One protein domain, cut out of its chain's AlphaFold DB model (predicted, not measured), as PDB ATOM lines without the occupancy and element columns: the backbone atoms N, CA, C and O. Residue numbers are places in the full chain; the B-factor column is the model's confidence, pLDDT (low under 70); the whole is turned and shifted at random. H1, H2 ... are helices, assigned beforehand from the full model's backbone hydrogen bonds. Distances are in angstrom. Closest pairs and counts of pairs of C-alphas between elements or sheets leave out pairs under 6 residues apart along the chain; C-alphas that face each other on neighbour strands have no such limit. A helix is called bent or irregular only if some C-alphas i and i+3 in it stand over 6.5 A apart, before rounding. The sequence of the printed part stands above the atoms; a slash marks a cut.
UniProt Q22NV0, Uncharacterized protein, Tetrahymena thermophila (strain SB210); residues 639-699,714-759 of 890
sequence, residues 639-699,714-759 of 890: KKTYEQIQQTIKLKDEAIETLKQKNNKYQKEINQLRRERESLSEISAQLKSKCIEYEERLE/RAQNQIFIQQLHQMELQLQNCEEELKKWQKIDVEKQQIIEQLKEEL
ATOM      1  N   LYS A 639     174.874 150.438 128.916       56.59
ATOM      2  CA  LYS A 639     175.334 150.382 130.319       56.59
ATOM      3  C   LYS A 639     175.237 151.721 131.075       56.59
ATOM      4  O   LYS A 639     174.883 151.773 132.252       56.59
ATOM      5  N   LYS A 640     175.482 152.810 130.346       50.94
ATOM      6  CA  LYS A 640     175.578 154.201 130.799       50.94
ATOM      7  C   LYS A 640     174.278 154.767 131.390       50.94
ATOM      8  O   LYS A 640     174.338 155.509 132.368       50.94
ATOM      9  N   THR A 641     173.106 154.423 130.844       56.72
ATOM     10  CA  THR A 641     171.818 154.892 131.400       56.72
ATOM     11  C   THR A 641     171.439 154.126 132.664       56.72
ATOM     12  O   THR A 641     170.900 154.710 133.602       56.72
ATOM     13  N   TYR A 642     171.778 152.835 132.732       63.47
ATOM     14  CA  TYR A 642     171.583 152.016 133.931       63.47
ATOM     15  C   TYR A 642     172.472 152.489 135.096       63.47
ATOM     16  O   TYR A 642     171.992 152.633 136.222       63.47
ATOM     17  N   GLU A 643     173.737 152.820 134.815       66.69
ATOM     18  CA  GLU A 643     174.668 153.434 135.773       66.69
ATOM     19  C   GLU A 643     174.115 154.754 136.347       66.69
ATOM     20  O   GLU A 643     174.003 154.896 137.566       66.69
ATOM     21  N   GLN A 644     173.667 155.688 135.498       65.94
ATOM     22  CA  GLN A 644     173.101 156.972 135.948       65.94
ATOM     23  C   GLN A 644     171.843 156.811 136.820       65.94
ATOM     24  O   GLN A 644     171.679 157.526 137.816       65.94
ATOM     25  N   ILE A 645     170.970 155.854 136.489       67.75
ATOM     26  CA  ILE A 645     169.780 155.546 137.294       67.75
ATOM     27  C   ILE A 645     170.196 154.966 138.656       67.75
ATOM     28  O   ILE A 645     169.729 155.462 139.682       67.75
ATOM     29  N   GLN A 646     171.141 154.016 138.705       69.38
ATOM     30  CA  GLN A 646     171.693 153.518 139.975       69.38
ATOM     31  C   GLN A 646     172.334 154.624 140.825       69.38
ATOM     32  O   GLN A 646     172.165 154.628 142.045       69.38
ATOM     33  N   GLN A 647     173.061 155.559 140.212       71.75
ATOM     34  CA  GLN A 647     173.702 156.665 140.924       71.75
ATOM     35  C   GLN A 647     172.669 157.615 141.543       71.75
ATOM     36  O   GLN A 647     172.817 158.044 142.688       71.75
ATOM     37  N   THR A 648     171.593 157.898 140.804       69.94
ATOM     38  CA  THR A 648     170.494 158.760 141.255       69.94
ATOM     39  C   THR A 648     169.689 158.105 142.378       69.94
ATOM     40  O   THR A 648     169.378 158.771 143.364       69.94
ATOM     41  N   ILE A 649     169.407 156.801 142.261       71.31
ATOM     42  CA  ILE A 649     168.764 155.991 143.308       71.31
ATOM     43  C   ILE A 649     169.591 156.062 144.596       71.31
ATOM     44  O   ILE A 649     169.096 156.542 145.606       71.31
ATOM     45  N   LYS A 650     170.892 155.749 144.544       81.56
ATOM     46  CA  LYS A 650     171.756 155.723 145.739       81.56
ATOM     47  C   LYS A 650     171.881 157.082 146.442       81.56
ATOM     48  O   LYS A 650     171.979 157.121 147.664       81.56
ATOM     49  N   LEU A 651     171.829 158.199 145.709       76.44
ATOM     50  CA  LEU A 651     171.786 159.542 146.309       76.44
ATOM     51  C   LEU A 651     170.414 159.881 146.920       76.44
ATOM     52  O   LEU A 651     170.353 160.518 147.973       76.44
ATOM     53  N   LYS A 652     169.312 159.467 146.279       74.19
ATOM     54  CA  LYS A 652     167.947 159.624 146.812       74.19
ATOM     55  C   LYS A 652     167.766 158.808 148.086       74.19
ATOM     56  O   LYS A 652     167.272 159.345 149.071       74.19
ATOM     57  N   ASP A 653     168.227 157.566 148.073       78.62
ATOM     58  CA  ASP A 653     168.195 156.658 149.207       78.62
ATOM     59  C   ASP A 653     169.020 157.238 150.371       78.62
ATOM     60  O   ASP A 653     168.477 157.407 151.455       78.62
ATOM     61  N   GLU A 654     170.267 157.697 150.166       85.06
ATOM     62  CA  GLU A 654     171.079 158.327 151.232       85.06
ATOM     63  C   GLU A 654     170.394 159.561 151.847       85.06
ATOM     64  O   GLU A 654     170.522 159.822 153.050       85.06
ATOM     65  N   ALA A 655     169.671 160.338 151.034       73.81
ATOM     66  CA  ALA A 655     168.934 161.517 151.480       73.81
ATOM     67  C   ALA A 655     167.660 161.147 152.258       73.81
ATOM     68  O   ALA A 655     167.427 161.711 153.331       73.81
ATOM     69  N   ILE A 656     166.883 160.175 151.764       74.06
ATOM     70  CA  ILE A 656     165.747 159.557 152.468       74.06
ATOM     71  C   ILE A 656     166.217 159.097 153.850       74.06
ATOM     72  O   ILE A 656     165.654 159.495 154.867       74.06
ATOM     73  N   GLU A 657     167.319 158.360 153.894       81.56
ATOM     74  CA  GLU A 657     167.889 157.800 155.110       81.56
ATOM     75  C   GLU A 657     168.509 158.854 156.039       81.56
ATOM     76  O   GLU A 657     168.485 158.704 157.256       81.56
ATOM     77  N   THR A 658     168.981 159.987 155.514       80.38
ATOM     78  CA  THR A 658     169.430 161.125 156.337       80.38
ATOM     79  C   THR A 658     168.274 161.928 156.931       80.38
ATOM     80  O   THR A 658     168.364 162.339 158.087       80.38
ATOM     81  N   LEU A 659     167.176 162.122 156.194       73.38
ATOM     82  CA  LEU A 659     165.947 162.732 156.721       73.38
ATOM     83  C   LEU A 659     165.330 161.859 157.808       73.38
ATOM     84  O   LEU A 659     165.014 162.325 158.901       73.38
ATOM     85  N   LYS A 660     165.233 160.565 157.522       76.75
ATOM     86  CA  LYS A 660     164.819 159.552 158.472       76.75
ATOM     87  C   LYS A 660     165.722 159.536 159.718       76.75
ATOM     88  O   LYS A 660     165.193 159.651 160.812       76.75
ATOM     89  N   GLN A 661     167.056 159.515 159.603       82.75
ATOM     90  CA  GLN A 661     167.953 159.527 160.780       82.75
ATOM     91  C   GLN A 661     167.896 160.847 161.581       82.75
ATOM     92  O   GLN A 661     168.347 160.903 162.726       82.75
ATOM     93  N   LYS A 662     167.314 161.918 161.022       77.12
ATOM     94  CA  LYS A 662     166.910 163.107 161.789       77.12
ATOM     95  C   LYS A 662     165.561 162.924 162.480       77.12
ATOM     96  O   LYS A 662     165.457 163.333 163.629       77.12
ATOM     97  N   ASN A 663     164.597 162.262 161.831       71.88
ATOM     98  CA  ASN A 663     163.343 161.794 162.435       71.88
ATOM     99  C   ASN A 663     163.673 161.041 163.742       71.88
ATOM    100  O   ASN A 663     163.393 161.582 164.802       71.88
ATOM    101  N   ASN A 664     164.446 159.943 163.679       77.25
ATOM    102  CA  ASN A 664     165.704 159.816 164.435       77.25
ATOM    103  C   ASN A 664     165.759 160.510 165.797       77.25
ATOM    104  O   ASN A 664     165.322 159.992 166.829       77.25
ATOM    105  N   LYS A 665     166.424 161.666 165.766       83.69
ATOM    106  CA  LYS A 665     166.595 162.566 166.898       83.69
ATOM    107  C   LYS A 665     165.242 162.885 167.548       83.69
ATOM    108  O   LYS A 665     165.018 162.638 168.728       83.69
ATOM    109  N   TYR A 666     164.328 163.369 166.710       76.88
ATOM    110  CA  TYR A 666     163.111 164.063 167.103       76.88
ATOM    111  C   TYR A 666     162.065 163.223 167.847       76.88
ATOM    112  O   TYR A 666     161.611 163.731 168.859       76.88
ATOM    113  N   GLN A 667     161.711 161.966 167.512       72.62
ATOM    114  CA  GLN A 667     160.905 161.188 168.492       72.62
ATOM    115  C   GLN A 667     161.692 160.648 169.679       72.62
ATOM    116  O   GLN A 667     161.066 160.431 170.708       72.62
ATOM    117  N   LYS A 668     163.015 160.440 169.621       80.81
ATOM    118  CA  LYS A 668     163.747 160.095 170.857       80.81
ATOM    119  C   LYS A 668     163.683 161.284 171.841       80.81
ATOM    120  O   LYS A 668     163.426 161.076 173.021       80.81
ATOM    121  N   GLU A 669     163.732 162.505 171.312       79.94
ATOM    122  CA  GLU A 669     163.541 163.797 171.992       79.94
ATOM    123  C   GLU A 669     162.071 164.043 172.427       79.94
ATOM    124  O   GLU A 669     161.818 164.284 173.601       79.94
ATOM    125  N   ILE A 670     161.066 163.861 171.558       70.31
ATOM    126  CA  ILE A 670     159.628 163.998 171.895       70.31
ATOM    127  C   ILE A 670     159.171 162.930 172.902       70.31
ATOM    128  O   ILE A 670     158.365 163.228 173.781       70.31
ATOM    129  N   ASN A 671     159.663 161.692 172.809       74.25
ATOM    130  CA  ASN A 671     159.356 160.644 173.787       74.25
ATOM    131  C   ASN A 671     159.982 160.963 175.157       74.25
ATOM    132  O   ASN A 671     159.379 160.654 176.181       74.25
ATOM    133  N   GLN A 672     161.163 161.590 175.184       82.88
ATOM    134  CA  GLN A 672     161.774 162.081 176.418       82.88
ATOM    135  C   GLN A 672     160.962 163.244 177.011       82.88
ATOM    136  O   GLN A 672     160.548 163.153 178.163       82.88
ATOM    137  N   LEU A 673     160.621 164.260 176.212       76.62
ATOM    138  CA  LEU A 673     159.785 165.393 176.638       76.62
ATOM    139  C   LEU A 673     158.381 164.963 177.105       76.62
ATOM    140  O   LEU A 673     157.805 165.600 177.984       76.62
ATOM    141  N   ARG A 674     157.824 163.868 176.564       74.75
ATOM    142  CA  ARG A 674     156.598 163.243 177.095       74.75
ATOM    143  C   ARG A 674     156.804 162.707 178.506       74.75
ATOM    144  O   ARG A 674     156.071 163.126 179.390       74.75
ATOM    145  N   ARG A 675     157.838 161.892 178.737       78.56
ATOM    146  CA  ARG A 675     158.157 161.343 180.070       78.56
ATOM    147  C   ARG A 675     158.469 162.428 181.095       78.56
ATOM    148  O   ARG A 675     158.040 162.330 182.238       78.56
ATOM    149  N   GLU A 676     159.185 163.473 180.687       78.50
ATOM    150  CA  GLU A 676     159.462 164.639 181.532       78.50
ATOM    151  C   GLU A 676     158.164 165.388 181.874       78.50
ATOM    152  O   GLU A 676     157.943 165.728 183.035       78.50
ATOM    153  N   ARG A 677     157.241 165.552 180.914       77.19
ATOM    154  CA  ARG A 677     155.899 166.102 181.168       77.19
ATOM    155  C   ARG A 677     155.031 165.189 182.041       77.19
ATOM    156  O   ARG A 677     154.324 165.707 182.898       77.19
ATOM    157  N   GLU A 678     155.051 163.873 181.834       76.00
ATOM    158  CA  GLU A 678     154.346 162.900 182.677       76.00
ATOM    159  C   GLU A 678     154.858 162.982 184.121       76.00
ATOM    160  O   GLU A 678     154.057 163.180 185.029       76.00
ATOM    161  N   SER A 679     156.178 162.964 184.327       81.75
ATOM    162  CA  SER A 679     156.792 163.106 185.652       81.75
ATOM    163  C   SER A 679     156.460 164.452 186.309       81.75
ATOM    164  O   SER A 679     156.078 164.483 187.476       81.75
ATOM    165  N   LEU A 680     156.504 165.569 185.572       78.25
ATOM    166  CA  LEU A 680     156.077 166.879 186.085       78.25
ATOM    167  C   LEU A 680     154.572 166.930 186.403       78.25
ATOM    168  O   LEU A 680     154.170 167.611 187.346       78.25
ATOM    169  N   SER A 681     153.737 166.206 185.652       74.75
ATOM    170  CA  SER A 681     152.297 166.087 185.912       74.75
ATOM    171  C   SER A 681     152.009 165.230 187.147       74.75
ATOM    172  O   SER A 681     151.134 165.576 187.936       74.75
ATOM    173  N   GLU A 682     152.758 164.146 187.342       81.88
ATOM    174  CA  GLU A 682     152.674 163.270 188.512       81.88
ATOM    175  C   GLU A 682     153.163 163.993 189.776       81.88
ATOM    176  O   GLU A 682     152.469 163.996 190.792       81.88
ATOM    177  N   ILE A 683     154.282 164.720 189.691       81.69
ATOM    178  CA  ILE A 683     154.754 165.626 190.748       81.69
ATOM    179  C   ILE A 683     153.693 166.698 191.038       81.69
ATOM    180  O   ILE A 683     153.361 166.922 192.198       81.69
ATOM    181  N   SER A 684     153.095 167.325 190.018       74.12
ATOM    182  CA  SER A 684     152.025 168.316 190.217       74.12
ATOM    183  C   SER A 684     150.793 167.717 190.913       74.12
ATOM    184  O   SER A 684     150.225 168.357 191.797       74.12
ATOM    185  N   ALA A 685     150.409 166.480 190.583       75.62
ATOM    186  CA  ALA A 685     149.321 165.765 191.248       75.62
ATOM    187  C   ALA A 685     149.653 165.433 192.716       75.62
ATOM    188  O   ALA A 685     148.838 165.693 193.599       75.62
ATOM    189  N   GLN A 686     150.867 164.947 193.000       80.06
ATOM    190  CA  GLN A 686     151.336 164.681 194.366       80.06
ATOM    191  C   GLN A 686     151.420 165.961 195.215       80.06
ATOM    192  O   GLN A 686     151.059 165.948 196.391       80.06
ATOM    193  N   LEU A 687     151.871 167.076 194.631       76.31
ATOM    194  CA  LEU A 687     151.905 168.375 195.305       76.31
ATOM    195  C   LEU A 687     150.483 168.893 195.579       76.31
ATOM    196  O   LEU A 687     150.222 169.324 196.697       76.31
ATOM    197  N   LYS A 688     149.545 168.771 194.628       73.31
ATOM    198  CA  LYS A 688     148.128 169.128 194.835       73.31
ATOM    199  C   LYS A 688     147.453 168.274 195.908       73.31
ATOM    200  O   LYS A 688     146.783 168.828 196.768       73.31
ATOM    201  N   SER A 689     147.672 166.958 195.910       75.12
ATOM    202  CA  SER A 689     147.172 166.063 196.964       75.12
ATOM    203  C   SER A 689     147.712 166.441 198.346       75.12
ATOM    204  O   SER A 689     146.959 166.396 199.313       75.12
ATOM    205  N   LYS A 690     148.972 166.887 198.445       76.19
ATOM    206  CA  LYS A 690     149.529 167.425 199.696       76.19
ATOM    207  C   LYS A 690     148.956 168.788 200.076       76.19
ATOM    208  O   LYS A 690     148.732 169.016 201.257       76.19
ATOM    209  N   CYS A 691     148.697 169.684 199.120       69.62
ATOM    210  CA  CYS A 691     147.974 170.929 199.397       69.62
ATOM    211  C   CYS A 691     146.591 170.634 199.991       69.62
ATOM    212  O   CYS A 691     146.276 171.191 201.034       69.62
ATOM    213  N   ILE A 692     145.843 169.689 199.408       72.19
ATOM    214  CA  ILE A 692     144.540 169.247 199.925       72.19
ATOM    215  C   ILE A 692     144.688 168.637 201.330       72.19
ATOM    216  O   ILE A 692     143.989 169.073 202.234       72.19
ATOM    217  N   GLU A 693     145.658 167.741 201.578       73.19
ATOM    218  CA  GLU A 693     145.936 167.249 202.943       73.19
ATOM    219  C   GLU A 693     146.215 168.387 203.941       73.19
ATOM    220  O   GLU A 693     145.816 168.301 205.102       73.19
ATOM    221  N   TYR A 694     146.941 169.436 203.539       71.81
ATOM    222  CA  TYR A 694     147.229 170.575 204.414       71.81
ATOM    223  C   TYR A 694     146.006 171.478 204.621       71.81
ATOM    224  O   TYR A 694     145.824 171.978 205.731       71.81
ATOM    225  N   GLU A 695     145.160 171.659 203.607       68.88
ATOM    226  CA  GLU A 695     143.907 172.422 203.680       68.88
ATOM    227  C   GLU A 695     142.854 171.690 204.532       68.88
ATOM    228  O   GLU A 695     142.293 172.290 205.446       68.88
ATOM    229  N   GLU A 696     142.690 170.374 204.379       70.25
ATOM    230  CA  GLU A 696     141.848 169.547 205.259       70.25
ATOM    231  C   GLU A 696     142.337 169.585 206.718       70.25
ATOM    232  O   GLU A 696     141.544 169.735 207.648       70.25
ATOM    233  N   ARG A 697     143.657 169.515 206.952       66.94
ATOM    234  CA  ARG A 697     144.243 169.653 208.303       66.94
ATOM    235  C   ARG A 697     144.060 171.058 208.892       66.94
ATOM    236  O   ARG A 697     143.997 171.178 210.117       66.94
ATOM    237  N   LEU A 698     143.968 172.095 208.056       60.47
ATOM    238  CA  LEU A 698     143.618 173.461 208.460       60.47
ATOM    239  C   LEU A 698     142.130 173.566 208.840       60.47
ATOM    240  O   LEU A 698     141.823 174.126 209.893       60.47
ATOM    241  N   GLU A 699     141.217 172.998 208.043       60.03
ATOM    242  CA  GLU A 699     139.766 173.053 208.294       60.03
ATOM    243  C   GLU A 699     139.312 172.189 209.482       60.03
ATOM    244  O   GLU A 699     138.462 172.612 210.266       60.03
ATOM    245  N   ARG A 714     153.910 180.859 205.819       66.62
ATOM    246  CA  ARG A 714     153.765 181.845 204.730       66.62
ATOM    247  C   ARG A 714     154.968 181.850 203.791       66.62
ATOM    248  O   ARG A 714     154.761 181.937 202.585       66.62
ATOM    249  N   ALA A 715     156.190 181.728 204.307       67.81
ATOM    250  CA  ALA A 715     157.397 181.644 203.489       67.81
ATOM    251  C   ALA A 715     157.404 180.372 202.624       67.81
ATOM    252  O   ALA A 715     157.676 180.458 201.427       67.81
ATOM    253  N   GLN A 716     157.021 179.217 203.184       70.00
ATOM    254  CA  GLN A 716     156.862 177.978 202.417       70.00
ATOM    255  C   GLN A 716     155.798 178.125 201.323       70.00
ATOM    256  O   GLN A 716     156.107 177.867 200.162       70.00
ATOM    257  N   ASN A 717     154.600 178.634 201.638       71.75
ATOM    258  CA  ASN A 717     153.568 178.893 200.624       71.75
ATOM    259  C   ASN A 717     154.029 179.897 199.555       71.75
ATOM    260  O   ASN A 717     153.721 179.722 198.379       71.75
ATOM    261  N   GLN A 718     154.804 180.924 199.914       74.88
ATOM    262  CA  GLN A 718     155.315 181.904 198.954       74.88
ATOM    263  C   GLN A 718     156.378 181.306 198.015       74.88
ATOM    264  O   GLN A 718     156.378 181.619 196.825       74.88
ATOM    265  N   ILE A 719     157.225 180.395 198.511       74.25
ATOM    266  CA  ILE A 719     158.141 179.587 197.688       74.25
ATOM    267  C   ILE A 719     157.346 178.640 196.774       74.25
ATOM    268  O   ILE A 719     157.647 178.540 195.587       74.25
ATOM    269  N   PHE A 720     156.300 177.994 197.293       71.25
ATOM    270  CA  PHE A 720     155.438 177.079 196.536       71.25
ATOM    271  C   PHE A 720     154.707 177.797 195.390       71.25
ATOM    272  O   PHE A 720     154.677 177.303 194.267       71.25
ATOM    273  N   ILE A 721     154.192 179.007 195.644       74.56
ATOM    274  CA  ILE A 721     153.570 179.879 194.635       74.56
ATOM    275  C   ILE A 721     154.595 180.318 193.577       74.56
ATOM    276  O   ILE A 721     154.273 180.331 192.391       74.56
ATOM    277  N   GLN A 722     155.839 180.628 193.963       75.50
ATOM    278  CA  GLN A 722     156.905 180.931 192.998       75.50
ATOM    279  C   GLN A 722     157.266 179.719 192.125       75.50
ATOM    280  O   GLN A 722     157.447 179.879 190.920       75.50
ATOM    281  N   GLN A 723     157.319 178.512 192.697       76.62
ATOM    282  CA  GLN A 723     157.558 177.273 191.947       76.62
ATOM    283  C   GLN A 723     156.401 176.953 190.988       76.62
ATOM    284  O   GLN A 723     156.649 176.653 189.821       76.62
ATOM    285  N   LEU A 724     155.148 177.104 191.438       73.50
ATOM    286  CA  LEU A 724     153.956 177.001 190.589       73.50
ATOM    287  C   LEU A 724     154.027 177.974 189.409       73.50
ATOM    288  O   LEU A 724     153.917 177.548 188.263       73.50
ATOM    289  N   HIS A 725     154.299 179.252 189.670       79.19
ATOM    290  CA  HIS A 725     154.380 180.263 188.618       79.19
ATOM    291  C   HIS A 725     155.543 180.016 187.638       79.19
ATOM    292  O   HIS A 725     155.422 180.245 186.432       79.19
ATOM    293  N   GLN A 726     156.666 179.478 188.122       79.44
ATOM    294  CA  GLN A 726     157.780 179.073 187.264       79.44
ATOM    295  C   GLN A 726     157.417 177.869 186.374       79.44
ATOM    296  O   GLN A 726     157.808 177.843 185.204       79.44
ATOM    297  N   MET A 727     156.624 176.915 186.880       73.00
ATOM    298  CA  MET A 727     156.066 175.810 186.086       73.00
ATOM    299  C   MET A 727     155.017 176.288 185.068       73.00
ATOM    300  O   MET A 727     155.018 175.810 183.934       73.00
ATOM    301  N   GLU A 728     154.159 177.253 185.417       75.81
ATOM    302  CA  GLU A 728     153.209 177.883 184.482       75.81
ATOM    303  C   GLU A 728     153.933 178.558 183.309       75.81
ATOM    304  O   GLU A 728     153.551 178.380 182.150       75.81
ATOM    305  N   LEU A 729     155.019 179.287 183.590       83.00
ATOM    306  CA  LEU A 729     155.825 179.952 182.565       83.00
ATOM    307  C   LEU A 729     156.551 178.944 181.653       83.00
ATOM    308  O   LEU A 729     156.702 179.177 180.452       83.00
ATOM    309  N   GLN A 730     156.979 177.797 182.192       77.62
ATOM    310  CA  GLN A 730     157.511 176.689 181.390       77.62
ATOM    311  C   GLN A 730     156.421 176.055 180.510       77.62
ATOM    312  O   GLN A 730     156.654 175.832 179.322       77.62
ATOM    313  N   LEU A 731     155.213 175.846 181.045       73.50
ATOM    314  CA  LEU A 731     154.053 175.364 180.288       73.50
ATOM    315  C   LEU A 731     153.684 176.298 179.125       73.50
ATOM    316  O   LEU A 731     153.511 175.816 178.005       73.50
ATOM    317  N   GLN A 732     153.639 177.618 179.344       78.56
ATOM    318  CA  GLN A 732     153.379 178.591 178.273       78.56
ATOM    319  C   GLN A 732     154.427 178.535 177.152       78.56
ATOM    320  O   GLN A 732     154.061 178.545 175.976       78.56
ATOM    321  N   ASN A 733     155.717 178.421 177.490       79.56
ATOM    322  CA  ASN A 733     156.774 178.270 176.485       79.56
ATOM    323  C   ASN A 733     156.599 176.975 175.667       79.56
ATOM    324  O   ASN A 733     156.667 177.012 174.437       79.56
ATOM    325  N   CYS A 734     156.285 175.853 176.322       73.00
ATOM    326  CA  CYS A 734     155.982 174.591 175.642       73.00
ATOM    327  C   CYS A 734     154.752 174.693 174.719       73.00
ATOM    328  O   CYS A 734     154.764 174.139 173.619       73.00
ATOM    329  N   GLU A 735     153.701 175.419 175.113       73.50
ATOM    330  CA  GLU A 735     152.545 175.671 174.242       73.50
ATOM    331  C   GLU A 735     152.884 176.540 173.024       73.50
ATOM    332  O   GLU A 735     152.367 176.300 171.929       73.50
ATOM    333  N   GLU A 736     153.725 177.560 173.189       80.12
ATOM    334  CA  GLU A 736     154.191 178.382 172.074       80.12
ATOM    335  C   GLU A 736     155.012 177.581 171.061       80.12
ATOM    336  O   GLU A 736     154.836 177.752 169.851       80.12
ATOM    337  N   GLU A 737     155.902 176.701 171.524       77.50
ATOM    338  CA  GLU A 737     156.632 175.804 170.628       77.50
ATOM    339  C   GLU A 737     155.695 174.817 169.932       77.50
ATOM    340  O   GLU A 737     155.810 174.618 168.720       77.50
ATOM    341  N   LEU A 738     154.694 174.275 170.633       72.62
ATOM    342  CA  LEU A 738     153.696 173.396 170.023       72.62
ATOM    343  C   LEU A 738     152.905 174.107 168.905       72.62
ATOM    344  O   LEU A 738     152.697 173.527 167.838       72.62
ATOM    345  N   LYS A 739     152.534 175.382 169.101       77.06
ATOM    346  CA  LYS A 739     151.892 176.232 168.076       77.06
ATOM    347  C   LYS A 739     152.816 176.469 166.867       77.06
ATOM    348  O   LYS A 739     152.353 176.429 165.725       77.06
ATOM    349  N   LYS A 740     154.127 176.653 167.086       79.81
ATOM    350  CA  LYS A 740     155.139 176.768 166.010       79.81
ATOM    351  C   LYS A 740     155.240 175.462 165.203       79.81
ATOM    352  O   LYS A 740     155.203 175.507 163.974       79.81
ATOM    353  N   TRP A 741     155.264 174.301 165.864       73.75
ATOM    354  CA  TRP A 741     155.278 172.987 165.201       73.75
ATOM    355  C   TRP A 741     153.997 172.681 164.409       73.75
ATOM    356  O   TRP A 741     154.084 172.174 163.291       73.75
ATOM    357  N   GLN A 742     152.818 173.039 164.931       73.50
ATOM    358  CA  GLN A 742     151.544 172.884 164.213       73.50
ATOM    359  C   GLN A 742     151.527 173.659 162.886       73.50
ATOM    360  O   GLN A 742     151.077 173.126 161.871       73.50
ATOM    361  N   LYS A 743     152.070 174.885 162.859       80.56
ATOM    362  CA  LYS A 743     152.166 175.696 161.634       80.56
ATOM    363  C   LYS A 743     153.033 175.030 160.556       80.56
ATOM    364  O   LYS A 743     152.641 175.002 159.392       80.56
ATOM    365  N   ILE A 744     154.162 174.436 160.953       80.56
ATOM    366  CA  ILE A 744     155.085 173.736 160.043       80.56
ATOM    367  C   ILE A 744     154.417 172.511 159.393       80.56
ATOM    368  O   ILE A 744     154.626 172.258 158.206       80.56
ATOM    369  N   ASP A 745     153.593 171.751 160.127       76.19
ATOM    370  CA  ASP A 745     152.935 170.567 159.554       76.19
ATOM    371  C   ASP A 745     151.800 170.933 158.571       76.19
ATOM    372  O   ASP A 745     151.597 170.227 157.582       76.19
ATOM    373  N   VAL A 746     151.138 172.084 158.757       79.94
ATOM    374  CA  VAL A 746     150.183 172.646 157.778       79.94
ATOM    375  C   VAL A 746     150.894 173.065 156.485       79.94
ATOM    376  O   VAL A 746     150.466 172.678 155.397       79.94
ATOM    377  N   GLU A 747     152.004 173.804 156.584       80.88
ATOM    378  CA  GLU A 747     152.816 174.218 155.423       80.88
ATOM    379  C   GLU A 747     153.331 172.993 154.636       80.88
ATOM    380  O   GLU A 747     153.277 172.946 153.406       80.88
ATOM    381  N   LYS A 748     153.739 171.940 155.350       77.81
ATOM    382  CA  LYS A 748     154.158 170.650 154.783       77.81
ATOM    383  C   LYS A 748     153.032 169.909 154.045       77.81
ATOM    384  O   LYS A 748     153.310 169.296 153.014       77.81
ATOM    385  N   GLN A 749     151.782 169.959 154.516       75.56
ATOM    386  CA  GLN A 749     150.651 169.360 153.788       75.56
ATOM    387  C   GLN A 749     150.340 170.107 152.483       75.56
ATOM    388  O   GLN A 749     150.085 169.464 151.466       75.56
ATOM    389  N   GLN A 750     150.450 171.439 152.463       82.06
ATOM    390  CA  GLN A 750     150.241 172.236 151.244       82.06
ATOM    391  C   GLN A 750     151.249 171.877 150.135       82.06
ATOM    392  O   GLN A 750     150.863 171.719 148.976       82.06
ATOM    393  N   ILE A 751     152.520 171.660 150.494       80.44
ATOM    394  CA  ILE A 751     153.573 171.221 149.558       80.44
ATOM    395  C   ILE A 751     153.283 169.814 149.000       80.44
ATOM    396  O   ILE A 751     153.517 169.551 147.819       80.44
ATOM    397  N   ILE A 752     152.753 168.900 149.823       79.12
ATOM    398  CA  ILE A 752     152.378 167.545 149.381       79.12
ATOM    399  C   ILE A 752     151.257 167.593 148.333       79.12
ATOM    400  O   ILE A 752     151.294 166.815 147.377       79.12
ATOM    401  N   GLU A 753     150.289 168.499 148.475       80.44
ATOM    402  CA  GLU A 753     149.179 168.614 147.525       80.44
ATOM    403  C   GLU A 753     149.626 169.198 146.176       80.44
ATOM    404  O   GLU A 753     149.303 168.629 145.134       80.44
ATOM    405  N   GLN A 754     150.479 170.229 146.183       81.56
ATOM    406  CA  GLN A 754     151.087 170.784 144.961       81.56
ATOM    407  C   GLN A 754     151.843 169.713 144.150       81.56
ATOM    408  O   GLN A 754     151.654 169.588 142.937       81.56
ATOM    409  N   LEU A 755     152.637 168.870 144.820       78.38
ATOM    410  CA  LEU A 755     153.392 167.789 144.173       78.38
ATOM    411  C   LEU A 755     152.492 166.695 143.561       78.38
ATOM    412  O   LEU A 755     152.893 166.046 142.592       78.38
ATOM    413  N   LYS A 756     151.270 166.486 144.076       80.62
ATOM    414  CA  LYS A 756     150.285 165.587 143.441       80.62
ATOM    415  C   LYS A 756     149.762 166.179 142.132       80.62
ATOM    416  O   LYS A 756     149.637 165.449 141.147       80.62
ATOM    417  N   GLU A 757     149.472 167.479 142.101       82.75
ATOM    418  CA  GLU A 757     148.934 168.150 140.911       82.75
ATOM    419  C   GLU A 757     149.936 168.149 139.748       82.75
ATOM    420  O   GLU A 757     149.572 167.776 138.628       82.75
ATOM    421  N   GLU A 758     151.214 168.451 140.007       80.00
ATOM    422  CA  GLU A 758     152.288 168.345 139.004       80.00
ATOM    423  C   GLU A 758     152.408 166.924 138.429       80.00
ATOM    424  O   GLU A 758     152.568 166.730 137.218       80.00
ATOM    425  N   LEU A 759     152.299 165.903 139.283       76.69
ATOM    426  CA  LEU A 759     152.402 164.499 138.883       76.69
ATOM    427  C   LEU A 759     151.188 164.056 138.040       76.69
ATOM    428  O   LEU A 759     151.335 163.270 137.097       76.69
TER     429      LEU A 759
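This is residues 639 to 699 and 714 to 759 of the 890 residues of an uncharacterized protein of Tetrahymena thermophila (strain SB210) (UniProt Q22NV0). Two long, slim helices cross as a loose, narrow X: H2 runs back past H1 with a gap between them, they come near each other between residues 676 and 692 of H1, and they spread on both sides of that place, to 28.3 A between the C-alphas of Lys 639 and Leu 759 and to 16.9 A between C-alphas 699 and 714 at the cut. The printed part has 107 residues with two named helices, H1 then H2, and no named strand; the class is all helix. It is extended, with a radius of gyration of the C-alphas of 24.8 A, a rod spanning 88 by 26 by 20 A.

H1, residues 639 to 699, measures 88.7 A, from C-alpha 639 at (175.334, 150.382, 130.319). It is neither bent nor irregular, but only just: C-alphas 664 and 667 are 6.4 A apart. H2, residues 714 to 759, measures 68.1 A, ending with C-alpha 759 at (152.402, 164.499, 138.883).

H1 and H2 are near each other, with 6 pairs of C-alphas within 10 A. Residues 639 to 676 and 692 to 699 of H1 and 732 to 759 of H2 stand free. In H2 every O i to N i+4 pair is within hydrogen-bond range; in H1, 55 of 57.

Residues 700 to 713 are not printed; C-alphas 699 and 714 are 16.9 A apart across the cut. Mean pLDDT of the printed part is 75.1, with 16 residues under 70, among them 639 to 646.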